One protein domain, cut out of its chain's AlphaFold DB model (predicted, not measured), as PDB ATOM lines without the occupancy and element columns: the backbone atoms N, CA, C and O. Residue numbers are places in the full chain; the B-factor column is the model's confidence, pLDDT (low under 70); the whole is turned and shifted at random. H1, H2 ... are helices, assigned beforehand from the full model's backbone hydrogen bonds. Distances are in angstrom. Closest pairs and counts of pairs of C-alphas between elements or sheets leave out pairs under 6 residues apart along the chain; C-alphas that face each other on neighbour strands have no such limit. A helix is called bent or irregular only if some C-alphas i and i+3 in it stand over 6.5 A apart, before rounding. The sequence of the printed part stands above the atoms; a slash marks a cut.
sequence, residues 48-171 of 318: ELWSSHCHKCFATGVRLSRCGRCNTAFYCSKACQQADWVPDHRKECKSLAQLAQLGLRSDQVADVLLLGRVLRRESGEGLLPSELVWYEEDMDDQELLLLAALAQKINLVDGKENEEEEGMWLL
ATOM      1  N   GLU A  48      -1.536 -36.644  23.026       86.69
ATOM      2  CA  GLU A  48      -1.202 -35.222  22.983       86.69
ATOM      3  C   GLU A  48      -1.328 -34.622  21.573       86.69
ATOM      4  O   GLU A  48      -1.571 -33.423  21.417       86.69
ATOM      5  N   LEU A  49      -1.272 -35.456  20.529       91.69
ATOM      6  CA  LEU A  49      -1.404 -35.037  19.132       91.69
ATOM      7  C   LEU A  49      -2.839 -35.132  18.594       91.69
ATOM      8  O   LEU A  49      -3.108 -34.662  17.483       91.69
ATOM      9  N   TRP A  50      -3.785 -35.707  19.345       90.81
ATOM     10  CA  TRP A  50      -5.141 -35.995  18.851       90.81
ATOM     11  C   TRP A  50      -5.903 -34.756  18.365       90.81
ATOM     12  O   TRP A  50      -6.691 -34.847  17.424       90.81
ATOM     13  N   SER A  51      -5.673 -33.594  18.975       90.12
ATOM     14  CA  SER A  51      -6.362 -32.345  18.627       90.12
ATOM     15  C   SER A  51      -5.702 -31.565  17.485       90.12
ATOM     16  O   SER A  51      -6.337 -30.680  16.907       90.12
ATOM     17  N   SER A  52      -4.445 -31.873  17.155       94.75
ATOM     18  CA  SER A  52      -3.615 -31.099  16.224       94.75
ATOM     19  C   SER A  52      -3.292 -31.847  14.930       94.75
ATOM     20  O   SER A  52      -2.948 -31.214  13.928       94.75
ATOM     21  N   HIS A  53      -3.452 -33.174  14.914       97.00
ATOM     22  CA  HIS A  53      -3.126 -34.023  13.773       97.00
ATOM     23  C   HIS A  53      -4.336 -34.834  13.285       97.00
ATOM     24  O   HIS A  53      -5.222 -35.244  14.038       97.00
ATOM     25  N   CYS A  54      -4.371 -35.103  11.980       97.00
ATOM     26  CA  CYS A  54      -5.335 -36.029  11.395       97.00
ATOM     27  C   CYS A  54      -5.059 -37.465  11.870       97.00
ATOM     28  O   CYS A  54      -3.978 -37.992  11.627       97.00
ATOM     29  N   HIS A  55      -6.060 -38.146  12.426       95.69
ATOM     30  CA  HIS A  55      -5.944 -39.516  12.946       95.69
ATOM     31  C   HIS A  55      -5.618 -40.577  11.888       95.69
ATOM     32  O   HIS A  55      -5.190 -41.673  12.240       95.69
ATOM     33  N   LYS A  56      -5.808 -40.266  10.597       95.12
ATOM     34  CA  LYS A  56      -5.520 -41.205   9.506       95.12
ATOM     35  C   LYS A  56      -4.196 -40.955   8.796       95.12
ATOM     36  O   LYS A  56      -3.488 -41.905   8.493       95.12
ATOM     37  N   CYS A  57      -3.911 -39.702   8.441       94.06
ATOM     38  CA  CYS A  57      -2.740 -39.355   7.629       94.06
ATOM     39  C   CYS A  57      -1.672 -38.570   8.393       94.06
ATOM     40  O   CYS A  57      -0.683 -38.167   7.790       94.06
ATOM     41  N   PHE A  58      -1.904 -38.294   9.679       95.38
ATOM     42  CA  PHE A  58      -1.004 -37.549  10.564       95.38
ATOM     43  C   PHE A  58      -0.657 -36.133  10.077       95.38
ATOM     44  O   PHE A  58       0.269 -35.505  10.573       95.38
ATOM     45  N   ALA A  59      -1.417 -35.586   9.124       93.62
ATOM     46  CA  ALA A  59      -1.238 -34.208   8.685       93.62
ATOM     47  C   ALA A  59      -1.597 -33.225   9.810       93.62
ATOM     48  O   ALA A  59      -2.650 -33.358  10.437       93.62
ATOM     49  N   THR A  60      -0.747 -32.217   9.988       94.88
ATOM     50  CA  THR A  60      -0.912 -31.084  10.912       94.88
ATOM     51  C   THR A  60      -0.935 -29.759  10.147       94.88
ATOM     52  O   THR A  60      -0.614 -29.720   8.956       94.88
ATOM     53  N   GLY A  61      -1.352 -28.676  10.806       92.50
ATOM     54  CA  GLY A  61      -1.458 -27.342  10.198       92.50
ATOM     55  C   GLY A  61      -2.588 -27.219   9.168       92.50
ATOM     56  O   GLY A  61      -2.580 -26.319   8.333       92.50
ATOM     57  N   VAL A  62      -3.558 -28.134   9.208       95.00
ATOM     58  CA  VAL A  62      -4.727 -28.163   8.321       95.00
ATOM     59  C   VAL A  62      -6.010 -28.054   9.134       95.00
ATOM     60  O   VAL A  62      -6.042 -28.379  10.318       95.00
ATOM     61  N   ARG A  63      -7.106 -27.626   8.500       96.12
ATOM     62  CA  ARG A  63      -8.414 -27.609   9.162       96.12
ATOM     63  C   ARG A  63      -8.870 -29.039   9.450       96.12
ATOM     64  O   ARG A  63      -9.030 -29.839   8.530       96.12
ATOM     65  N   LEU A  64      -9.130 -29.331  10.719       97.50
ATOM     66  CA  LEU A  64      -9.600 -30.634  11.173       97.50
ATOM     67  C   LEU A  64     -11.094 -30.605  11.507       97.50
ATOM     68  O   LEU A  64     -11.637 -29.602  11.969       97.50
ATOM     69  N   SER A  65     -11.759 -31.731  11.273       96.56
ATOM     70  CA  SER A  65     -13.140 -31.994  11.676       96.56
ATOM     71  C   SER A  65     -13.164 -33.165  12.646       96.56
ATOM     72  O   SER A  65     -12.601 -34.223  12.360       96.56
ATOM     73  N   ARG A  66     -13.826 -32.984  13.790       96.25
ATOM     74  CA  ARG A  66     -13.980 -34.041  14.793       96.25
ATOM     75  C   ARG A  66     -15.042 -35.057  14.383       96.25
ATOM     76  O   ARG A  66     -16.060 -34.705  13.783       96.25
ATOM     77  N   CYS A  67     -14.840 -36.312  14.758       97.06
ATOM     78  CA  CYS A  67     -15.863 -37.341  14.664       97.06
ATOM     79  C   CYS A  67     -17.053 -36.958  15.552       97.06
ATOM     80  O   CYS A  67     -16.913 -36.842  16.766       97.06
ATOM     81  N   GLY A  68     -18.242 -36.808  14.962       94.94
ATOM     82  CA  GLY A  68     -19.437 -36.376  15.697       94.94
ATOM     83  C   GLY A  68     -19.973 -37.380  16.724       94.94
ATOM     84  O   GLY A  68     -20.894 -37.045  17.458       94.94
ATOM     85  N   ARG A  69     -19.434 -38.608  16.772       94.44
ATOM     86  CA  ARG A  69     -19.840 -39.639  17.741       94.44
ATOM     87  C   ARG A  69     -18.991 -39.604  19.007       94.44
ATOM     88  O   ARG A  69     -19.540 -39.483  20.092       94.44
ATOM     89  N   CYS A  70     -17.669 -39.714  18.872       93.88
ATOM     90  CA  CYS A  70     -16.769 -39.739  20.027       93.88
ATOM     91  C   CYS A  70     -16.292 -38.355  20.463       93.88
ATOM     92  O   CYS A  70     -15.929 -38.186  21.617       93.88
ATOM     93  N   ASN A  71     -16.271 -37.374  19.553       93.38
ATOM     94  CA  ASN A  71     -15.631 -36.066  19.732       93.38
ATOM     95  C   ASN A  71     -14.124 -36.106  20.069       93.38
ATOM     96  O   ASN A  71     -13.552 -35.051  20.330       93.38
ATOM     97  N   THR A  72     -13.485 -37.280  20.006       92.56
ATOM     98  CA  THR A  72     -12.058 -37.488  20.308       92.56
ATOM     99  C   THR A  72     -11.197 -37.531  19.046       92.56
ATOM    100  O   THR A  72     -10.134 -36.927  19.018       92.56
ATOM    101  N   ALA A  73     -11.657 -38.208  17.986       95.56
ATOM    102  CA  ALA A  73     -10.886 -38.367  16.753       95.56
ATOM    103  C   ALA A  73     -11.078 -37.197  15.779       95.56
ATOM    104  O   ALA A  73     -12.208 -36.751  15.558       95.56
ATOM    105  N   PHE A  74      -9.994 -36.741  15.150       97.19
ATOM    106  CA  PHE A  74      -9.962 -35.596  14.235       97.19
ATOM    107  C   PHE A  74      -9.441 -35.986  12.851       97.19
ATOM    108  O   PHE A  74      -8.466 -36.724  12.724       97.19
ATOM    109  N   TYR A  75     -10.061 -35.450  11.795       98.12
ATOM    110  CA  TYR A  75      -9.723 -35.765  10.406       98.12
ATOM    111  C   TYR A  75      -9.640 -34.511   9.540       98.12
ATOM    112  O   TYR A  75     -10.485 -33.624   9.639       98.12
ATOM    113  N   CYS A  76      -8.667 -34.460   8.627       97.81
ATOM    114  CA  CYS A  76      -8.539 -33.354   7.671       97.81
ATOM    115  C   CYS A  76      -9.576 -33.405   6.536       97.81
ATOM    116  O   CYS A  76      -9.798 -32.414   5.846       97.81
ATOM    117  N   SER A  77     -10.209 -34.560   6.309       97.56
ATOM    118  CA  SER A  77     -11.178 -34.755   5.232       97.56
ATOM    119  C   SER A  77     -12.128 -35.918   5.515       97.56
ATOM    120  O   SER A  77     -11.806 -36.842   6.267       97.56
ATOM    121  N   LYS A  78     -13.281 -35.917   4.832       96.88
ATOM    122  CA  LYS A  78     -14.219 -37.051   4.826       96.88
ATOM    123  C   LYS A  78     -13.558 -38.338   4.315       96.88
ATOM    124  O   LYS A  78     -13.841 -39.407   4.842       96.88
ATOM    125  N   ALA A  79     -12.653 -38.229   3.341       97.56
ATOM    126  CA  ALA A  79     -11.895 -39.364   2.820       97.56
ATOM    127  C   ALA A  79     -11.009 -40.003   3.905       97.56
ATOM    128  O   ALA A  79     -11.040 -41.216   4.080       97.56
ATOM    129  N   CYS A  80     -10.293 -39.191   4.693       97.56
ATOM    130  CA  CYS A  80      -9.502 -39.683   5.826       97.56
ATOM    131  C   CYS A  80     -10.371 -40.347   6.899       97.56
ATOM    132  O   CYS A  80     -10.022 -41.426   7.369       97.56
ATOM    133  N   GLN A  81     -11.516 -39.750   7.242       97.25
ATOM    134  CA  GLN A  81     -12.448 -40.355   8.196       97.25
ATOM    135  C   GLN A  81     -12.943 -41.722   7.707       97.25
ATOM    136  O   GLN A  81     -12.958 -42.679   8.470       97.25
ATOM    137  N   GLN A  82     -13.329 -41.837   6.434       96.06
ATOM    138  CA  GLN A  82     -13.819 -43.094   5.859       96.06
ATOM    139  C   GLN A  82     -12.728 -44.170   5.779       96.06
ATOM    140  O   GLN A  82     -12.999 -45.327   6.095       96.06
ATOM    141  N   ALA A  83     -11.503 -43.785   5.412       94.50
ATOM    142  CA  ALA A  83     -10.353 -44.686   5.336       94.50
ATOM    143  C   ALA A  83      -9.869 -45.185   6.713       94.50
ATOM    144  O   ALA A  83      -9.161 -46.190   6.793       94.50
ATOM    145  N   ASP A  84     -10.212 -44.480   7.792       95.62
ATOM    146  CA  ASP A  84      -9.972 -44.911   9.175       95.62
ATOM    147  C   ASP A  84     -11.153 -45.709   9.749       95.62
ATOM    148  O   ASP A  84     -10.970 -46.635  10.532       95.62
ATOM    149  N   TRP A  85     -12.380 -45.377   9.328       95.31
ATOM    150  CA  TRP A  85     -13.618 -45.887   9.917       95.31
ATOM    151  C   TRP A  85     -13.735 -47.407   9.884       95.31
ATOM    152  O   TRP A  85     -13.905 -48.028  10.928       95.31
ATOM    153  N   VAL A  86     -13.696 -48.001   8.690       89.06
ATOM    154  CA  VAL A  86     -13.940 -49.438   8.514       89.06
ATOM    155  C   VAL A  86     -12.874 -50.311   9.191       89.06
ATOM    156  O   VAL A  86     -13.284 -51.213   9.922       89.06
ATOM    157  N   PRO A  87     -11.559 -50.079   8.991       88.81
ATOM    158  CA  PRO A  87     -10.547 -50.962   9.569       88.81
ATOM    159  C   PRO A  87     -10.404 -50.799  11.088       88.81
ATOM    160  O   PRO A  87     -10.215 -51.795  11.787       88.81
ATOM    161  N   ASP A  88     -10.520 -49.571  11.603       92.25
ATOM    162  CA  ASP A  88     -10.061 -49.252  12.957       92.25
ATOM    163  C   ASP A  88     -11.089 -48.434  13.748       92.25
ATOM    164  O   ASP A  88     -11.702 -48.939  14.696       92.25
ATOM    165  N   HIS A  89     -11.359 -47.190  13.338       94.50
ATOM    166  CA  HIS A  89     -12.066 -46.240  14.197       94.50
ATOM    167  C   HIS A  89     -13.487 -46.673  14.569       94.50
ATOM    168  O   HIS A  89     -13.952 -46.348  15.656       94.50
ATOM    169  N   ARG A  90     -14.201 -47.438  13.733       93.56
ATOM    170  CA  ARG A  90     -15.547 -47.933  14.078       93.56
ATOM    171  C   ARG A  90     -15.547 -48.757  15.369       93.56
ATOM    172  O   ARG A  90     -16.505 -48.644  16.133       93.56
ATOM    173  N   LYS A  91     -14.509 -49.570  15.586       91.00
ATOM    174  CA  LYS A  91     -14.348 -50.423  16.775       91.00
ATOM    175  C   LYS A  91     -13.857 -49.609  17.974       91.00
ATOM    176  O   LYS A  91     -14.310 -49.815  19.089       91.00
ATOM    177  N   GLU A  92     -13.029 -48.600  17.720       92.62
ATOM    178  CA  GLU A  92     -12.431 -47.746  18.754       92.62
ATOM    179  C   GLU A  92     -13.346 -46.592  19.204       92.62
ATOM    180  O   GLU A  92     -13.194 -46.063  20.300       92.62
ATOM    181  N   CYS A  93     -14.310 -46.173  18.378       94.00
ATOM    182  CA  CYS A  93     -15.054 -44.921  18.550       94.00
ATOM    183  C   CYS A  93     -15.771 -44.827  19.904       94.00
ATOM    184  O   CYS A  93     -15.810 -43.751  20.497       94.00
ATOM    185  N   LYS A  94     -16.359 -45.925  20.391       91.00
ATOM    186  CA  LYS A  94     -17.046 -45.930  21.690       91.00
ATOM    187  C   LYS A  94     -16.039 -45.828  22.842       91.00
ATOM    188  O   LYS A  94     -16.229 -44.995  23.724       91.00
ATOM    189  N   SER A  95     -14.968 -46.616  22.798       87.06
ATOM    190  CA  SER A  95     -13.931 -46.645  23.833       87.06
ATOM    191  C   SER A  95     -13.167 -45.320  23.902       87.06
ATOM    192  O   SER A  95     -12.993 -44.775  24.983       87.06
ATOM    193  N   LEU A  96     -12.839 -44.704  22.760       88.56
ATOM    194  CA  LEU A  96     -12.223 -43.370  22.700       88.56
ATOM    195  C   LEU A  96     -13.097 -42.270  23.318       88.56
ATOM    196  O   LEU A  96     -12.572 -41.311  23.885       88.56
ATOM    197  N   ALA A  97     -14.423 -42.386  23.211       87.44
ATOM    198  CA  ALA A  97     -15.337 -41.455  23.869       87.44
ATOM    199  C   ALA A  97     -15.289 -41.616  25.398       87.44
ATOM    200  O   ALA A  97     -15.294 -40.625  26.124       87.44
ATOM    201  N   GLN A  98     -15.217 -42.859  25.883       83.38
ATOM    202  CA  GLN A  98     -15.135 -43.175  27.312       83.38
ATOM    203  C   GLN A  98     -13.789 -42.755  27.914       83.38
ATOM    204  O   GLN A  98     -13.764 -42.106  28.954       83.38
ATOM    205  N   LEU A  99     -12.678 -43.052  27.235       79.75
ATOM    206  CA  LEU A  99     -11.333 -42.655  27.663       79.75
ATOM    207  C   LEU A  99     -11.221 -41.134  27.806       79.75
ATOM    208  O   LEU A  99     -10.745 -40.638  28.825       79.75
ATOM    209  N   ALA A 100     -11.762 -40.388  26.838       79.19
ATOM    210  CA  ALA A 100     -11.801 -38.933  26.905       79.19
ATOM    211  C   ALA A 100     -12.634 -38.407  28.089       79.19
ATOM    212  O   ALA A 100     -12.244 -37.410  28.693       79.19
ATOM    213  N   GLN A 101     -13.747 -39.064  28.443       76.38
ATOM    214  CA  GLN A 101     -14.566 -38.701  29.611       76.38
ATOM    215  C   GLN A 101     -13.844 -38.954  30.938       76.38
ATOM    216  O   GLN A 101     -14.016 -38.183  31.876       76.38
ATOM    217  N   LEU A 102     -13.038 -40.015  31.007       72.69
ATOM    218  CA  LEU A 102     -12.240 -40.358  32.187       72.69
ATOM    219  C   LEU A 102     -10.926 -39.568  32.272       72.69
ATOM    220  O   LEU A 102     -10.192 -39.724  33.240       72.69
ATOM    221  N   GLY A 103     -10.614 -38.741  31.269       71.56
ATOM    222  CA  GLY A 103      -9.352 -38.001  31.208       71.56
ATOM    223  C   GLY A 103      -8.123 -38.886  30.974       71.56
ATOM    224  O   GLY A 103      -7.005 -38.426  31.168       71.56
ATOM    225  N   LEU A 104      -8.311 -40.136  30.542       68.94
ATOM    226  CA  LEU A 104      -7.219 -41.073  30.290       68.94
ATOM    227  C   LEU A 104      -6.597 -40.775  28.921       68.94
ATOM    228  O   LEU A 104      -7.204 -41.037  27.881       68.94
ATOM    229  N   ARG A 105      -5.402 -40.180  28.937       67.56
ATOM    230  CA  ARG A 105      -4.630 -39.772  27.751       67.56
ATOM    231  C   ARG A 105      -3.140 -40.086  27.901       67.56
ATOM    232  O   ARG A 105      -2.310 -39.263  27.544       67.56
ATOM    233  N   SER A 106      -2.819 -41.227  28.491       74.75
ATOM    234  CA  SER A 106      -1.433 -41.656  28.654       74.75
ATOM    235  C   SER A 106      -0.950 -42.454  27.442       74.75
ATOM    236  O   SER A 106      -1.771 -42.975  26.678       74.75
ATOM    237  N   ASP A 107       0.364 -42.581  27.286       74.94
ATOM    238  CA  ASP A 107       0.989 -43.308  26.172       74.94
ATOM    239  C   ASP A 107       0.530 -44.773  26.114       74.94
ATOM    240  O   ASP A 107       0.240 -45.286  25.034       74.94
ATOM    241  N   GLN A 108       0.247 -45.378  27.275       75.00
ATOM    242  CA  GLN A 108      -0.337 -46.722  27.372       75.00
ATOM    243  C   GLN A 108      -1.654 -46.868  26.588       75.00
ATOM    244  O   GLN A 108      -1.983 -47.942  26.085       75.00
ATOM    245  N   VAL A 109      -2.446 -45.796  26.457       78.56
ATOM    246  CA  VAL A 109      -3.672 -45.818  25.646       78.56
ATOM    247  C   VAL A 109      -3.341 -45.958  24.161       78.56
ATOM    248  O   VAL A 109      -4.054 -46.664  23.443       78.56
ATOM    249  N   ALA A 110      -2.287 -45.291  23.688       84.75
ATOM    250  CA  ALA A 110      -1.838 -45.421  22.309       84.75
ATOM    251  C   ALA A 110      -1.332 -46.841  22.032       84.75
ATOM    252  O   ALA A 110      -1.725 -47.412  21.013       84.75
ATOM    253  N   ASP A 111      -0.584 -47.446  22.954       80.38
ATOM    254  CA  ASP A 111      -0.072 -48.815  22.804       80.38
ATOM    255  C   ASP A 111      -1.199 -49.836  22.679       80.38
ATOM    256  O   ASP A 111      -1.223 -50.654  21.755       80.38
ATOM    257  N   VAL A 112      -2.215 -49.731  23.537       79.44
ATOM    258  CA  VAL A 112      -3.379 -50.620  23.473       79.44
ATOM    259  C   VAL A 112      -4.170 -50.432  22.171       79.44
ATOM    260  O   VAL A 112      -4.647 -51.404  21.575       79.44
ATOM    261  N   LEU A 113      -4.318 -49.192  21.688       85.62
ATOM    262  CA  LEU A 113      -4.946 -48.931  20.390       85.62
ATOM    263  C   LEU A 113      -4.115 -49.525  19.248       85.62
ATOM    264  O   LEU A 113      -4.682 -50.135  18.340       85.62
ATOM    265  N   LEU A 114      -2.790 -49.372  19.292       87.44
ATOM    266  CA  LEU A 114      -1.876 -49.905  18.288       87.44
ATOM    267  C   LEU A 114      -1.969 -51.426  18.229       87.44
ATOM    268  O   LEU A 114      -2.158 -51.966  17.139       87.44
ATOM    269  N   LEU A 115      -1.941 -52.094  19.383       79.88
ATOM    270  CA  LEU A 115      -2.124 -53.536  19.499       79.88
ATOM    271  C   LEU A 115      -3.444 -53.970  18.856       79.88
ATOM    272  O   LEU A 115      -3.457 -54.795  17.943       79.88
ATOM    273  N   GLY A 116      -4.556 -53.334  19.237       80.94
ATOM    274  CA  GLY A 116      -5.857 -53.615  18.636       80.94
ATOM    275  C   GLY A 116      -5.848 -53.451  17.110       80.94
ATOM    276  O   GLY A 116      -6.444 -54.258  16.398       80.94
ATOM    277  N   ARG A 117      -5.158 -52.432  16.580       88.12
ATOM    278  CA  ARG A 117      -4.997 -52.227  15.130       88.12
ATOM    279  C   ARG A 117      -4.174 -53.347  14.487       88.12
ATOM    280  O   ARG A 117      -4.581 -53.847  13.437       88.12
ATOM    281  N   VAL A 118      -3.056 -53.749  15.084       82.94
ATOM    282  CA  VAL A 118      -2.185 -54.823  14.578       82.94
ATOM    283  C   VAL A 118      -2.948 -56.148  14.471       82.94
ATOM    284  O   VAL A 118      -2.965 -56.747  13.398       82.94
ATOM    285  N   LEU A 119      -3.670 -56.547  15.519       77.69
ATOM    286  CA  LEU A 119      -4.412 -57.817  15.566       77.69
ATOM    287  C   LEU A 119      -5.537 -57.897  14.531       77.69
ATOM    288  O   LEU A 119      -5.832 -58.942  13.965       77.69
ATOM    289  N   ARG A 120      -6.139 -56.759  14.178       82.44
ATOM    290  CA  ARG A 120      -7.168 -56.714  13.126       82.44
ATOM    291  C   ARG A 120      -6.628 -56.961  11.716       82.44
ATOM    292  O   ARG A 120      -7.423 -57.017  10.778       82.44
ATOM    293  N   ARG A 121      -5.307 -57.061  11.548       77.81
ATOM    294  CA  ARG A 121      -4.618 -57.200  10.258       77.81
ATOM    295  C   ARG A 121      -3.993 -58.586  10.051       77.81
ATOM    296  O   ARG A 121      -3.237 -58.743   9.100       77.81
ATOM    297  N   GLU A 122      -4.361 -59.590  10.854       63.97
ATOM    298  CA  GLU A 122      -3.879 -60.990  10.797       63.97
ATOM    299  C   GLU A 122      -4.011 -61.708   9.434       63.97
ATOM    300  O   GLU A 122      -3.531 -62.824   9.272       63.97
ATOM    301  N   SER A 123      -4.638 -61.092   8.429       60.91
ATOM    302  CA  SER A 123      -4.803 -61.656   7.078       60.91
ATOM    303  C   SER A 123      -4.110 -60.842   5.973       60.91
ATOM    304  O   SER A 123      -4.440 -61.004   4.799       60.91
ATOM    305  N   GLY A 124      -3.219 -59.907   6.326       60.97
ATOM    306  CA  GLY A 124      -2.509 -59.055   5.366       60.97
ATOM    307  C   GLY A 124      -1.353 -59.755   4.639       60.97
ATOM    308  O   GLY A 124      -0.782 -60.719   5.139       60.97
ATOM    309  N   GLU A 125      -0.974 -59.240   3.466       56.03
ATOM    310  CA  GLU A 125       0.281 -59.619   2.801       56.03
ATOM    311  C   GLU A 125       1.475 -59.042   3.585       56.03
ATOM    312  O   GLU A 125       1.596 -57.823   3.728       56.03
ATOM    313  N   GLY A 126       2.361 -59.901   4.099       63.22
ATOM    314  CA  GLY A 126       3.564 -59.495   4.833       63.22
ATOM    315  C   GLY A 126       3.933 -60.456   5.963       63.22
ATOM    316  O   GLY A 126       3.317 -61.507   6.105       63.22
ATOM    317  N   LEU A 127       4.943 -60.080   6.755       63.66
ATOM    318  CA  LEU A 127       5.251 -60.751   8.023       63.66
ATOM    319  C   LEU A 127       4.072 -60.564   8.979       63.66
ATOM    320  O   LEU A 127       3.693 -59.425   9.274       63.66
ATOM    321  N   LEU A 128       3.501 -61.667   9.454       68.38
ATOM    322  CA  LEU A 128       2.443 -61.614  10.457       68.38
ATOM    323  C   LEU A 128       3.040 -61.236  11.820       68.38
ATOM    324  O   LEU A 128       4.184 -61.591  12.103       68.38
ATOM    325  N   PRO A 129       2.284 -60.556  12.701       67.25
ATOM    326  CA  PRO A 129       2.750 -60.267  14.056       67.25
ATOM    327  C   PRO A 129       3.194 -61.532  14.797       67.25
ATOM    328  O   PRO A 129       4.240 -61.529  15.430       67.25
ATOM    329  N   SER A 130       2.471 -62.643  14.626       66.31
ATOM    330  CA  SER A 130       2.821 -63.955  15.189       66.31
ATOM    331  C   SER A 130       4.155 -64.518  14.685       66.31
ATOM    332  O   SER A 130       4.734 -65.385  15.330       66.31
ATOM    333  N   GLU A 131       4.666 -64.026  13.556       69.31
ATOM    334  CA  GLU A 131       5.961 -64.415  13.005       69.31
ATOM    335  C   GLU A 131       7.113 -63.560  13.542       69.31
ATOM    336  O   GLU A 131       8.238 -63.746  13.083       69.31
ATOM    337  N   LEU A 132       6.905 -62.614  14.461       72.69
ATOM    338  CA  LEU A 132       8.003 -61.889  15.111       72.69
ATOM    339  C   LEU A 132       8.760 -62.805  16.093       72.69
ATOM    340  O   LEU A 132       8.294 -63.885  16.448       72.69
ATOM    341  N   VAL A 133       9.998 -62.438  16.435       69.88
ATOM    342  CA  VAL A 133      10.808 -63.200  17.401       69.88
ATOM    343  C   VAL A 133      10.388 -62.786  18.808       69.88
ATOM    344  O   VAL A 133      10.352 -61.592  19.086       69.88
ATOM    345  N   TRP A 134      10.111 -63.769  19.662       67.25
ATOM    346  CA  TRP A 134       9.691 -63.583  21.051       67.25
ATOM    347  C   TRP A 134      10.644 -64.312  21.991       67.25
ATOM    348  O   TRP A 134      11.072 -65.425  21.669       67.25
ATOM    349  N   TYR A 135      10.939 -63.712  23.142       69.69
ATOM    350  CA  TYR A 135      11.669 -64.360  24.228       69.69
ATOM    351  C   TYR A 135      10.731 -64.588  25.413       69.69
ATOM    352  O   TYR A 135       9.901 -63.742  25.726       69.69
ATOM    353  N   GLU A 136      10.858 -65.737  26.082       65.62
ATOM    354  CA  GLU A 136      10.041 -66.056  27.264       65.62
ATOM    355  C   GLU A 136      10.254 -65.040  28.397       65.62
ATOM    356  O   GLU A 136       9.328 -64.754  29.141       65.62
ATOM    357  N   GLU A 137      11.436 -64.424  28.481       68.44
ATOM    358  CA  GLU A 137      11.759 -63.384  29.468       68.44
ATOM    359  C   GLU A 137      10.914 -62.109  29.294       68.44
ATOM    360  O   GLU A 137      10.628 -61.428  30.276       68.44
ATOM    361  N   ASP A 138      10.461 -61.813  28.069       61.28
ATOM    362  CA  ASP A 138       9.580 -60.671  27.796       61.28
ATOM    363  C   ASP A 138       8.161 -60.907  28.347       61.28
ATOM    364  O   ASP A 138       7.377 -59.973  28.454       61.28
ATOM    365  N   MET A 139       7.800 -62.145  28.694       58.91
ATOM    366  CA  MET A 139       6.444 -62.520  29.112       58.91
ATOM    367  C   MET A 139       6.167 -62.286  30.601       58.91
ATOM    368  O   MET A 139       5.004 -62.279  31.008       58.91
ATOM    369  N   ASP A 140       7.214 -62.073  31.400       61.03
ATOM    370  CA  ASP A 140       7.124 -61.861  32.848       61.03
ATOM    371  C   ASP A 140       6.978 -60.373  33.237       61.03
ATOM    372  O   ASP A 140       6.923 -60.036  34.427       61.03
ATOM    373  N   ASP A 141       6.896 -59.461  32.261       65.94
ATOM    374  CA  ASP A 141       6.774 -58.026  32.522       65.94
ATOM    375  C   ASP A 141       5.370 -57.650  33.042       65.94
ATOM    376  O   ASP A 141       4.332 -57.843  32.396       65.94
ATOM    377  N   GLN A 142       5.333 -57.061  34.241       60.53
ATOM    378  CA  GLN A 142       4.102 -56.606  34.888       60.53
ATOM    379  C   GLN A 142       3.398 -55.482  34.114       60.53
ATOM    380  O   GLN A 142       2.170 -55.372  34.193       60.53
ATOM    381  N   GLU A 143       4.138 -54.661  33.363       63.78
ATOM    382  CA  GLU A 143       3.562 -53.589  32.549       63.78
ATOM    383  C   GLU A 143       2.754 -54.161  31.370       63.78
ATOM    384  O   GLU A 143       1.633 -53.711  31.104       63.78
ATOM    385  N   LEU A 144       3.238 -55.242  30.748       62.28
ATOM    386  CA  LEU A 144       2.542 -55.952  29.667       62.28
ATOM    387  C   LEU A 144       1.230 -56.586  30.137       62.28
ATOM    388  O   LEU A 144       0.197 -56.465  29.469       62.28
ATOM    389  N   LEU A 145       1.238 -57.208  31.319       61.56
ATOM    390  CA  LEU A 145       0.033 -57.783  31.928       61.56
ATOM    391  C   LEU A 145      -1.035 -56.710  32.198       61.56
ATOM    392  O   LEU A 145      -2.230 -56.943  31.984       61.56
ATOM    393  N   LEU A 146      -0.620 -55.514  32.627       62.25
ATOM    394  CA  LEU A 146      -1.527 -54.394  32.875       62.25
ATOM    395  C   LEU A 146      -2.129 -53.839  31.575       62.25
ATOM    396  O   LEU A 146      -3.338 -53.582  31.523       62.25
ATOM    397  N   LEU A 147      -1.321 -53.692  30.520       64.94
ATOM    398  CA  LEU A 147      -1.780 -53.260  29.195       64.94
ATOM    399  C   LEU A 147      -2.793 -54.246  28.600       64.94
ATOM    400  O   LEU A 147      -3.832 -53.829  28.077       64.94
ATOM    401  N   ALA A 148      -2.552 -55.550  28.742       59.62
ATOM    402  CA  ALA A 148      -3.468 -56.592  28.284       59.62
ATOM    403  C   ALA A 148      -4.803 -56.574  29.043       59.62
ATOM    404  O   ALA A 148      -5.877 -56.591  28.428       59.62
ATOM    405  N   ALA A 149      -4.756 -56.455  30.373       62.38
ATOM    406  CA  ALA A 149      -5.955 -56.319  31.194       62.38
ATOM    407  C   ALA A 149      -6.759 -55.061  30.819       62.38
ATOM    408  O   ALA A 149      -7.993 -55.097  30.749       62.38
ATOM    409  N   LEU A 150      -6.072 -53.948  30.529       64.38
ATOM    410  CA  LEU A 150      -6.710 -52.721  30.064       64.38
ATOM    411  C   LEU A 150      -7.392 -52.939  28.709       64.38
ATOM    412  O   LEU A 150      -8.573 -52.612  28.588       64.38
ATOM    413  N   ALA A 151      -6.694 -53.532  27.734       65.12
ATOM    414  CA  ALA A 151      -7.188 -53.814  26.383       65.12
ATOM    415  C   ALA A 151      -8.477 -54.644  26.372       65.12
ATOM    416  O   ALA A 151      -9.440 -54.294  25.676       65.12
ATOM    417  N   GLN A 152      -8.516 -55.702  27.188       65.12
ATOM    418  CA  GLN A 152      -9.699 -56.540  27.380       65.12
ATOM    419  C   GLN A 152     -10.847 -55.738  28.001       65.12
ATOM    420  O   GLN A 152     -11.968 -55.731  27.490       65.12
ATOM    421  N   LYS A 153     -10.563 -54.983  29.068       64.44
ATOM    422  CA  LYS A 153     -11.575 -54.213  29.803       64.44
ATOM    423  C   LYS A 153     -12.235 -53.123  28.954       64.44
ATOM    424  O   LYS A 153     -13.410 -52.815  29.159       64.44
ATOM    425  N   ILE A 154     -11.514 -52.555  27.985       63.88
ATOM    426  CA  ILE A 154     -12.041 -51.533  27.065       63.88
ATOM    427  C   ILE A 154     -12.577 -52.098  25.739       63.88
ATOM    428  O   ILE A 154     -12.920 -51.314  24.848       63.88
ATOM    429  N   ASN A 155     -12.724 -53.429  25.637       64.94
ATOM    430  CA  ASN A 155     -13.266 -54.156  24.479       64.94
ATOM    431  C   ASN A 155     -12.607 -53.751  23.145       64.94
ATOM    432  O   ASN A 155     -13.289 -53.606  22.129       64.94
ATOM    433  N   LEU A 156     -11.295 -53.487  23.151       61.22
ATOM    434  CA  LEU A 156     -10.562 -53.100  21.935       61.22
ATOM    435  C   LEU A 156     -10.089 -54.300  21.102       61.22
ATOM    436  O   LEU A 156      -9.814 -54.138  19.909       61.22
ATOM    437  N   VAL A 157     -10.040 -55.483  21.716       55.66
ATOM    438  CA  VAL A 157      -9.807 -56.778  21.070       55.66
ATOM    439  C   VAL A 157     -11.114 -57.569  21.143       55.66
ATOM    440  O   VAL A 157     -11.785 -57.554  22.177       55.66
ATOM    441  N   ASP A 158     -11.517 -58.194  20.034       47.75
ATOM    442  CA  ASP A 158     -12.730 -59.012  19.995       47.75
ATOM    443  C   ASP A 158     -12.515 -60.226  20.915       47.75
ATOM    444  O   ASP A 158     -11.685 -61.086  20.629       47.75
ATOM    445  N   GLY A 159     -13.245 -60.283  22.032       44.53
ATOM    446  CA  GLY A 159     -13.241 -61.429  22.935       44.53
ATOM    447  C   GLY A 159     -13.900 -62.626  22.262       44.53
ATOM    448  O   GLY A 159     -15.100 -62.843  22.416       44.53
ATOM    449  N   LYS A 160     -13.133 -63.399  21.492       38.56
ATOM    450  CA  LYS A 160     -13.476 -64.804  21.312       38.56
ATOM    451  C   LYS A 160     -13.095 -65.499  22.608       38.56
ATOM    452  O   LYS A 160     -11.924 -65.633  22.935       38.56
ATOM    453  N   GLU A 161     -14.123 -65.852  23.366       37.72
ATOM    454  CA  GLU A 161     -14.058 -66.811  24.458       37.72
ATOM    455  C   GLU A 161     -13.426 -68.100  23.918       37.72
ATOM    456  O   GLU A 161     -14.106 -68.876  23.259       37.72
ATOM    457  N   ASN A 162     -12.118 -68.265  24.099       32.41
ATOM    458  CA  ASN A 162     -11.437 -69.551  24.198       32.41
ATOM    459  C   ASN A 162     -10.065 -69.321  24.847       32.41
ATOM    460  O   ASN A 162      -9.131 -68.832  24.224       32.41
ATOM    461  N   GLU A 163     -10.059 -69.608  26.149       39.84
ATOM    462  CA  GLU A 163      -8.989 -70.193  26.963       39.84
ATOM    463  C   GLU A 163      -7.551 -69.693  26.743       39.84
ATOM    464  O   GLU A 163      -6.910 -70.026  25.755       39.84
ATOM    465  N   GLU A 164      -7.086 -68.923  27.738       41.53
ATOM    466  CA  GLU A 164      -5.759 -68.829  28.396       41.53
ATOM    467  C   GLU A 164      -4.442 -68.970  27.591       41.53
ATOM    468  O   GLU A 164      -3.461 -68.337  27.971       41.53
ATOM    469  N   GLU A 165      -4.386 -69.679  26.465       39.50
ATOM    470  CA  GLU A 165      -3.190 -69.841  25.629       39.50
ATOM    471  C   GLU A 165      -3.067 -68.774  24.522       39.50
ATOM    472  O   GLU A 165      -1.971 -68.265  24.299       39.50
ATOM    473  N   GLU A 166      -4.156 -68.337  23.867       38.31
ATOM    474  CA  GLU A 166      -4.089 -67.267  22.839       38.31
ATOM    475  C   GLU A 166      -3.821 -65.883  23.453       38.31
ATOM    476  O   GLU A 166      -3.106 -65.064  22.874       38.31
ATOM    477  N   GLY A 167      -4.321 -65.654  24.674       38.97
ATOM    478  CA  GLY A 167      -4.017 -64.480  25.499       38.97
ATOM    479  C   GLY A 167      -2.522 -64.285  25.729       38.97
ATOM    480  O   GLY A 167      -2.071 -63.151  25.828       38.97
ATOM    481  N   MET A 168      -1.766 -65.383  25.763       37.97
ATOM    482  CA  MET A 168      -0.338 -65.389  26.045       37.97
ATOM    483  C   MET A 168       0.488 -65.040  24.795       37.97
ATOM    484  O   MET A 168       1.398 -64.225  24.861       37.97
ATOM    485  N   TRP A 169       0.100 -65.505  23.606       38.22
ATOM    486  CA  TRP A 169       0.746 -65.090  22.347       38.22
ATOM    487  C   TRP A 169       0.500 -63.613  21.981       38.22
ATOM    488  O   TRP A 169       1.292 -63.009  21.258       38.22
ATOM    489  N   LEU A 170      -0.575 -63.010  22.504       41.84
ATOM    490  CA  LEU A 170      -0.921 -61.593  22.325       41.84
ATOM    491  C   LEU A 170       0.021 -60.628  23.077       41.84
ATOM    492  O   LEU A 170       0.152 -59.470  22.671       41.84
ATOM    493  N   LEU A 171       0.683 -61.096  24.143       45.97
ATOM    494  CA  LEU A 171       1.462 -60.285  25.094       45.97
ATOM    495  C   LEU A 171       2.829 -59.841  24.562       45.97
ATOM    496  O   LEU A 171       3.319 -58.782  24.942       45.97
TER     497      LEU A 171
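Overview. This is residues 48 to 171 of the 318 residues of the protein "N-lysine methyltransferase SMYD2" of Phytophthora nicotianae (UniProt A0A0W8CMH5). H2 stands in the middle, with H1b, the second arm of the bent helix H1, running side by side with it in the opposite way and H4 packing steeply on it with residues 147 to 151, the centres of the three making a triangle. Looped residues 48 to 77 and H1 make one end; short H3 and H5 lie towards the other. The printed part has 124 residues with five named helices, H1 to H5 in chain order, and no named strand; the class is all helix, though named elements hold just 58 residues. It is compact, radius of gyration of the C-alphas 15.8 A, spanning 46 by 36 by 26 A.

Arrangement. Start at Glu 48: residues 65 to 66 pair antiparallel with 74 to 75. H1, residues 78 to 101, was assigned as one helix by its hydrogen bonds but is bent, C-alphas 87 and 90 being 7.4 A apart; its arms H1a, 78 to 87, and H1b, 90 to 101, are about perpendicular at 78 degrees. Both arms are irregular: C-alphas 83 and 86 are 6.7 A apart, 91 and 94 7.2 A. H2, residues 107 to 119, is close to H1b but not clearly touching, closest C-alphas Glu 92 and Leu 113 at 7.8 A, a shallow tilt of 12 degrees, opposite ways. H4, residues 142 to 153, touches H2 with residues 147 to 151 alone, closest C-alphas Val 112 and Ala 151 at 5.8 A, a steep tilt of 67 degrees, the same way. H3, residues 136 to 140, and H4 meet only through their link. H5, residues 166 to 169, is close to H3 but not clearly touching, closest C-alphas Met 139 and Met 168 at 8.0 A. Every O i to N i+4 pair is within hydrogen-bond range in H2 and H4, but 4 of 6 in H1a, 6 of 8 in H1b and 0 of 1 in H3, where 1 of 2 O i to N i+3 pairs is; H5 is too short for an i+4 pair.

Along the chain. Find C-alpha 78 at (-14.219, -37.051, 4.826), where H1a begins its 15.1 A; H1b spans 18.1 A. H2 starts at (0.989, -43.308, 26.172) and spans 18.8 A, H4 16.7 A. H5 ends at C-alpha 169, (0.746, -65.090, 22.347).

Size, cuts and confidence. The printed part has no cut. The links H2 to H3 and H4 to H5 are long. pLDDT is under 70 at residues 104 to 105, 122 to 131 and 133 to 171.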